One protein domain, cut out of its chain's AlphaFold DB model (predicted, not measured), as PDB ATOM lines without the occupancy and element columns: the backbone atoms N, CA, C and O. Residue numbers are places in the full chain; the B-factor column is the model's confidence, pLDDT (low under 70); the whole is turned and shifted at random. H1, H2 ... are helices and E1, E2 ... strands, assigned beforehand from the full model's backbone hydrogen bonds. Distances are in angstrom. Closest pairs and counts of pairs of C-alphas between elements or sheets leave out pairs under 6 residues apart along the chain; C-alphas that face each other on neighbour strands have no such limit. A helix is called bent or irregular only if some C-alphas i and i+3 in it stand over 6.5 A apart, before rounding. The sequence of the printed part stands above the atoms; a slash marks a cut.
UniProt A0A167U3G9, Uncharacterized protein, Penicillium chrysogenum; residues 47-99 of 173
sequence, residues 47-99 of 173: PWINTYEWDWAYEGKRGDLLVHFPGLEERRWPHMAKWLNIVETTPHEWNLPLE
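This is residues 47 to 99 of the 173 residues of an uncharacterized protein of Penicillium chrysogenum (UniProt A0A167U3G9). One long helix, H1, makes one side of the domain, and across from it lies a layer of mostly loop, in which the short strand E1 and the stretch of residues 55 to 72 fold back on each other. The short helix H2 follows at the far end of H1 and turns away from its line, and residues 95 to 99 lead on from it as a tail. The printed part has 53 residues, with one named strand and two named helices in the order E1, H1, H2; under half of the residues are in these elements, and the class is mostly helix. It is compact, with a radius of gyration of the C-alphas of 11.3 A and spans of 35 by 24 by 15 A.

H1, residues 73 to 89, and E1, residues 51 to 54, are near each other: 6 pairs of their C-alphas are within 10 A, the closest 8.3 A apart. E1 pairs with no named strand, but its residues 51 to 52 pair with residues 67 to 68, parallel, and its residues 53 to 54 with residues 57 to 58, antiparallel. H2, residues 91 to 94, is close to H1 but not clearly touching, with the closest C-alphas, those of Val 87 and Trp 94, 7.5 A apart. E1 and H2 are apart. In H1, 10 of 13 pairs of O i and N i+4 are within hydrogen-bond range; H2 is too short for such a pair.

H1 is 25.8 A long, from C-alpha 73 at (262.961, 262.430, 175.834) to C-alpha 89 at (247.569, 243.304, 183.755). It is neither bent nor irregular, but only just: C-alphas 74 and 77 are 6.4 A apart. E1 is 10.1 A long and begins at C-alpha 51, (245.810, 262.898, 176.413). H2 is 5.5 A long.

The two C-alphas farthest apart, those of Glu 74 and Glu 99, are 36.3 A apart. The link from E1 to H1 is long, with 18 residues, and that from H1 to H2 is tight, with 1 residue. The printed part has no cut. Its mean pLDDT is 93.2, and no printed residue is under 70.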
ATOM      1  N   PRO A  47     242.582 266.411 173.980       93.56
ATOM      2  CA  PRO A  47     242.368 265.260 174.863       93.56
ATOM      3  C   PRO A  47     241.467 264.167 174.277       93.56
ATOM      4  O   PRO A  47     241.467 263.047 174.767       93.56
ATOM      5  N   TRP A  48     240.703 264.447 173.216       93.25
ATOM      6  CA  TRP A  48     239.898 263.419 172.558       93.25
ATOM      7  C   TRP A  48     240.749 262.368 171.853       93.25
ATOM      8  O   TRP A  48     240.299 261.238 171.710       93.25
ATOM      9  N   ILE A  49     241.944 262.731 171.394       92.12
ATOM     10  CA  ILE A  49     242.804 261.836 170.613       92.12
ATOM     11  C   ILE A  49     244.163 261.655 171.285       92.12
ATOM     12  O   ILE A  49     244.770 260.610 171.123       92.12
ATOM     13  N   ASN A  50     244.651 262.644 172.034       93.44
ATOM     14  CA  ASN A  50     245.992 262.649 172.606       93.44
ATOM     15  C   ASN A  50     245.969 263.266 174.004       93.44
ATOM     16  O   ASN A  50     246.278 264.448 174.157       93.44
ATOM     17  N   THR A  51     245.629 262.476 175.017       95.56
ATOM     18  CA  THR A  51     245.810 262.898 176.413       95.56
ATOM     19  C   THR A  51     247.292 262.929 176.751       95.56
ATOM     20  O   THR A  51     248.021 261.999 176.424       95.56
ATOM     21  N   TYR A  52     247.773 264.009 177.346       96.25
ATOM     22  CA  TYR A  52     249.185 264.192 177.656       96.25
ATOM     23  C   TYR A  52     249.550 263.573 178.999       96.25
ATOM     24  O   TYR A  52     248.868 263.752 180.009       96.25
ATOM     25  N   GLU A  53     250.683 262.883 179.005       96.19
ATOM     26  CA  GLU A  53     251.416 262.567 180.216       96.19
ATOM     27  C   GLU A  53     252.725 263.349 180.261       96.19
ATOM     28  O   GLU A  53     253.520 263.347 179.319       96.19
ATOM     29  N   TRP A  54     252.939 263.987 181.404       94.44
ATOM     30  CA  TRP A  54     254.181 264.626 181.802       94.44
ATOM     31  C   TRP A  54     254.815 263.840 182.954       94.44
ATOM     32  O   TRP A  54     254.176 262.982 183.562       94.44
ATOM     33  N   ASP A  55     256.047 264.187 183.328       92.44
ATOM     34  CA  ASP A  55     256.753 263.516 184.433       92.44
ATOM     35  C   ASP A  55     255.961 263.503 185.751       92.44
ATOM     36  O   ASP A  55     256.099 262.594 186.565       92.44
ATOM     37  N   TRP A  56     255.161 264.545 185.982       90.12
ATOM     38  CA  TRP A  56     254.503 264.813 187.259       90.12
ATOM     39  C   TRP A  56     252.980 264.653 187.214       90.12
ATOM     40  O   TRP A  56     252.344 264.719 188.265       90.12
ATOM     41  N   ALA A  57     252.380 264.460 186.037       93.69
ATOM     42  CA  ALA A  57     250.931 264.345 185.908       93.69
ATOM     43  C   ALA A  57     250.494 263.668 184.613       93.69
ATOM     44  O   ALA A  57     251.172 263.716 183.592       93.69
ATOM     45  N   TYR A  58     249.286 263.122 184.665       94.69
ATOM     46  CA  TYR A  58     248.528 262.672 183.511       94.69
ATOM     47  C   TYR A  58     247.195 263.422 183.496       94.69
ATOM     48  O   TYR A  58     246.516 263.477 184.520       94.69
ATOM     49  N   GLU A  59     246.836 264.035 182.367       95.50
ATOM     50  CA  GLU A  59     245.597 264.829 182.266       95.50
ATOM     51  C   GLU A  59     244.360 264.005 181.894       95.50
ATOM     52  O   GLU A  59     243.235 264.499 181.992       95.50
ATOM     53  N   GLY A  60     244.569 262.801 181.363       93.38
ATOM     54  CA  GLY A  60     243.490 261.990 180.826       93.38
ATOM     55  C   GLY A  60     242.741 261.223 181.905       93.38
ATOM     56  O   GLY A  60     243.053 261.263 183.099       93.38
ATOM     57  N   LYS A  61     241.737 260.480 181.463       92.25
ATOM     58  CA  LYS A  61     240.918 259.609 182.301       92.25
ATOM     59  C   LYS A  61     240.644 258.282 181.605       92.25
ATOM     60  O   LYS A  61     240.889 258.104 180.416       92.25
ATOM     61  N   ARG A  62     240.100 257.338 182.374       91.25
ATOM     62  CA  ARG A  62     239.638 256.039 181.867       91.25
ATOM     63  C   ARG A  62     238.711 256.241 180.659       91.25
ATOM     64  O   ARG A  62     237.825 257.095 180.707       91.25
ATOM     65  N   GLY A  63     238.920 255.452 179.605       89.81
ATOM     66  CA  GLY A  63     238.167 255.543 178.353       89.81
ATOM     67  C   GLY A  63     238.632 256.619 177.364       89.81
ATOM     68  O   GLY A  63     238.074 256.670 176.270       89.81
ATOM     69  N   ASP A  64     239.623 257.457 177.690       92.88
ATOM     70  CA  ASP A  64     240.261 258.310 176.681       92.88
ATOM     71  C   ASP A  64     241.136 257.464 175.730       92.88
ATOM     72  O   ASP A  64     241.715 256.448 176.112       92.88
ATOM     73  N   LEU A  65     241.212 257.879 174.463       92.69
ATOM     74  CA  LEU A  65     241.671 257.045 173.348       92.69
ATOM     75  C   LEU A  65     243.169 256.720 173.375       92.69
ATOM     76  O   LEU A  65     243.567 255.618 173.003       92.69
ATOM     77  N   LEU A  66     244.007 257.696 173.724       94.00
ATOM     78  CA  LEU A  66     245.454 257.584 173.560       94.00
ATOM     79  C   LEU A  66     246.187 258.415 174.609       94.00
ATOM     80  O   LEU A  66     245.833 259.570 174.871       94.00
ATOM     81  N   VAL A  67     247.246 257.822 175.154       94.69
ATOM     82  CA  VAL A  67     248.237 258.499 175.989       94.69
ATOM     83  C   VAL A  67     249.393 258.944 175.103       94.69
ATOM     84  O   VAL A  67     250.016 258.145 174.404       94.69
ATOM     85  N   HIS A  68     249.672 260.237 175.124       94.94
ATOM     86  CA  HIS A  68     250.734 260.884 174.380       94.94
ATOM     87  C   HIS A  68     251.812 261.357 175.358       94.94
ATOM     88  O   HIS A  68     251.502 261.931 176.398       94.94
ATOM     89  N   PHE A  69     253.081 261.154 174.999       94.56
ATOM     90  CA  PHE A  69     254.246 261.424 175.854       94.56
ATOM     91  C   PHE A  69     255.116 262.555 175.264       94.56
ATOM     92  O   PHE A  69     256.219 262.288 174.752       94.56
ATOM     93  N   PRO A  70     254.628 263.812 175.233       89.94
ATOM     94  CA  PRO A  70     255.329 264.908 174.576       89.94
ATOM     95  C   PRO A  70     256.502 265.389 175.435       89.94
ATOM     96  O   PRO A  70     256.347 265.615 176.629       89.94
ATOM     97  N   GLY A  71     257.671 265.590 174.819       88.12
ATOM     98  CA  GLY A  71     258.807 266.243 175.488       88.12
ATOM     99  C   GLY A  71     259.324 265.527 176.744       88.12
ATOM    100  O   GLY A  71     259.740 266.192 177.684       88.12
ATOM    101  N   LEU A  72     259.226 264.190 176.790       91.00
ATOM    102  CA  LEU A  72     259.806 263.376 177.870       91.00
ATOM    103  C   LEU A  72     261.213 262.845 177.550       91.00
ATOM    104  O   LEU A  72     261.879 262.318 178.438       91.00
ATOM    105  N   GLU A  73     261.657 262.938 176.293       90.00
ATOM    106  CA  GLU A  73     262.961 262.430 175.834       90.00
ATOM    107  C   GLU A  73     263.260 261.016 176.389       90.00
ATOM    108  O   GLU A  73     262.443 260.109 176.230       90.00
ATOM    109  N   GLU A  74     264.397 260.823 177.068       92.19
ATOM    110  CA  GLU A  74     264.812 259.542 177.661       92.19
ATOM    111  C   GLU A  74     263.897 259.070 178.800       92.19
ATOM    112  O   GLU A  74     263.794 257.873 179.073       92.19
ATOM    113  N   ARG A  75     263.174 259.993 179.447       93.44
ATOM    114  CA  ARG A  75     262.200 259.669 180.498       93.44
ATOM    115  C   ARG A  75     260.917 259.072 179.929       93.44
ATOM    116  O   ARG A  75     260.109 258.559 180.687       93.44
ATOM    117  N   ARG A  76     260.734 259.037 178.605       95.00
ATOM    118  CA  ARG A  76     259.572 258.392 177.975       95.00
ATOM    119  C   ARG A  76     259.482 256.894 178.289       95.00
ATOM    120  O   ARG A  76     258.380 256.386 178.484       95.00
ATOM    121  N   TRP A  77     260.610 256.182 178.329       94.94
ATOM    122  CA  TRP A  77     260.610 254.716 178.410       94.94
ATOM    123  C   TRP A  77     259.967 254.162 179.689       94.94
ATOM    124  O   TRP A  77     259.090 253.304 179.566       94.94
ATOM    125  N   PRO A  78     260.303 254.653 180.900       95.94
ATOM    126  CA  PRO A  78     259.615 254.225 182.117       95.94
ATOM    127  C   PRO A  78     258.103 254.488 182.096       95.94
ATOM    128  O   PRO A  78     257.330 253.640 182.540       95.94
ATOM    129  N   HIS A  79     257.667 255.625 181.542       96.38
ATOM    130  CA  HIS A  79     256.243 255.952 181.430       96.38
ATOM    131  C   HIS A  79     255.522 255.007 180.457       96.38
ATOM    132  O   HIS A  79     254.474 254.458 180.792       96.38
ATOM    133  N   MET A  80     256.111 254.722 179.291       95.69
ATOM    134  CA  MET A  80     255.565 253.727 178.361       95.69
ATOM    135  C   MET A  80     255.478 252.334 178.995       95.69
ATOM    136  O   MET A  80     254.456 251.668 178.856       95.69
ATOM    137  N   ALA A  81     256.514 251.903 179.723       96.06
ATOM    138  CA  ALA A  81     256.521 250.610 180.407       96.06
ATOM    139  C   ALA A  81     255.393 250.499 181.448       96.06
ATOM    140  O   ALA A  81     254.738 249.462 181.540       96.06
ATOM    141  N   LYS A  82     255.111 251.582 182.184       94.81
ATOM    142  CA  LYS A  82     253.973 251.654 183.112       94.81
ATOM    143  C   LYS A  82     252.642 251.424 182.389       94.81
ATOM    144  O   LYS A  82     251.843 250.615 182.854       94.81
ATOM    145  N   TRP A  83     252.403 252.094 181.260       94.56
ATOM    146  CA  TRP A  83     251.167 251.901 180.492       94.56
ATOM    147  C   TRP A  83     251.063 250.524 179.852       94.56
ATOM    148  O   TRP A  83     249.978 249.950 179.868       94.56
ATOM    149  N   LEU A  84     252.173 249.969 179.356       94.81
ATOM    150  CA  LEU A  84     252.218 248.592 178.858       94.81
ATOM    151  C   LEU A  84     251.803 247.600 179.949       94.81
ATOM    152  O   LEU A  84     250.917 246.780 179.735       94.81
ATOM    153  N   ASN A  85     252.344 247.751 181.158       95.88
ATOM    154  CA  ASN A  85     251.945 246.913 182.282       95.88
ATOM    155  C   ASN A  85     250.450 247.065 182.621       95.88
ATOM    156  O   ASN A  85     249.780 246.071 182.885       95.88
ATOM    157  N   ILE A  86     249.900 248.285 182.588       93.19
ATOM    158  CA  ILE A  86     248.465 248.529 182.824       93.19
ATOM    159  C   ILE A  86     247.596 247.805 181.786       93.19
ATOM    160  O   ILE A  86     246.624 247.149 182.163       93.19
ATOM    161  N   VAL A  87     247.928 247.897 180.495       91.31
ATOM    162  CA  VAL A  87     247.124 247.246 179.445       91.31
ATOM    163  C   VAL A  87     247.257 245.721 179.466       91.31
ATOM    164  O   VAL A  87     246.319 245.032 179.077       91.31
ATOM    165  N   GLU A  88     248.377 245.183 179.950       94.06
ATOM    166  CA  GLU A  88     248.597 243.737 180.064       94.06
ATOM    167  C   GLU A  88     247.962 243.129 181.322       94.06
ATOM    168  O   GLU A  88     247.459 242.007 181.278       94.06
ATOM    169  N   THR A  89     247.963 243.855 182.444       96.06
ATOM    170  CA  THR A  89     247.569 243.304 183.755       96.06
ATOM    171  C   THR A  89     246.177 243.731 184.206       96.06
ATOM    172  O   THR A  89     245.447 242.935 184.798       96.06
ATOM    173  N   THR A  90     245.765 244.960 183.893       92.19
ATOM    174  CA  THR A  90     244.485 245.541 184.325       92.19
ATOM    175  C   THR A  90     243.740 246.227 183.169       92.19
ATOM    176  O   THR A  90     243.275 247.360 183.322       92.19
ATOM    177  N   PRO A  91     243.566 245.578 181.997       89.25
ATOM    178  CA  PRO A  91     242.951 246.223 180.836       89.25
ATOM    179  C   PRO A  91     241.516 246.682 181.102       89.25
ATOM    180  O   PRO A  91     241.116 247.734 180.624       89.25
ATOM    181  N   HIS A  92     240.749 245.931 181.893       88.62
ATOM    182  CA  HIS A  92     239.361 246.250 182.246       88.62
ATOM    183  C   HIS A  92     239.220 247.523 183.099       88.62
ATOM    184  O   HIS A  92     238.138 248.100 183.181       88.62
ATOM    185  N   GLU A  93     240.303 247.986 183.730       88.12
ATOM    186  CA  GLU A  93     240.290 249.280 184.402       88.12
ATOM    187  C   GLU A  93     240.311 250.423 183.386       88.12
ATOM    188  O   GLU A  93     239.694 251.447 183.627       88.12
ATOM    189  N   TRP A  94     240.939 250.278 182.223       90.06
ATOM    190  CA  TRP A  94     241.118 251.397 181.286       90.06
ATOM    191  C   TRP A  94     240.299 251.278 180.003       90.06
ATOM    192  O   TRP A  94     239.923 252.299 179.425       90.06
ATOM    193  N   ASN A  95     239.981 250.052 179.593       90.06
ATOM    194  CA  ASN A  95     239.151 249.744 178.442       90.06
ATOM    195  C   ASN A  95     237.672 249.819 178.827       90.06
ATOM    196  O   ASN A  95     237.185 248.997 179.604       90.06
ATOM    197  N   LEU A  96     236.972 250.803 178.270       92.19
ATOM    198  CA  LEU A  96     235.543 251.009 178.468       92.19
ATOM    199  C   LEU A  96     234.804 250.843 177.131       92.19
ATOM    200  O   LEU A  96     235.342 251.248 176.095       92.19
ATOM    201  N   PRO A  97     233.570 250.309 177.127       93.81
ATOM    202  CA  PRO A  97     232.684 250.389 175.969       93.81
ATOM    203  C   PRO A  97     232.511 251.838 175.496       93.81
ATOM    204  O   PRO A  97     232.539 252.772 176.302       93.81
ATOM    205  N   LEU A  98     232.301 252.037 174.191       93.50
ATOM    206  CA  LEU A  98     232.199 253.367 173.573       93.50
ATOM    207  C   LEU A  98     231.155 254.250 174.270       93.50
ATOM    208  O   LEU A  98     231.371 255.449 174.457       93.50
ATOM    209  N   GLU A  99     230.050 253.652 174.695       94.50
ATOM    210  CA  GLU A  99     228.929 254.303 175.363       94.50
ATOM    211  C   GLU A  99     229.337 254.948 176.702       94.50
ATOM    212  O   GLU A  99     228.750 255.952 177.102       94.50
TER     213      GLU A  99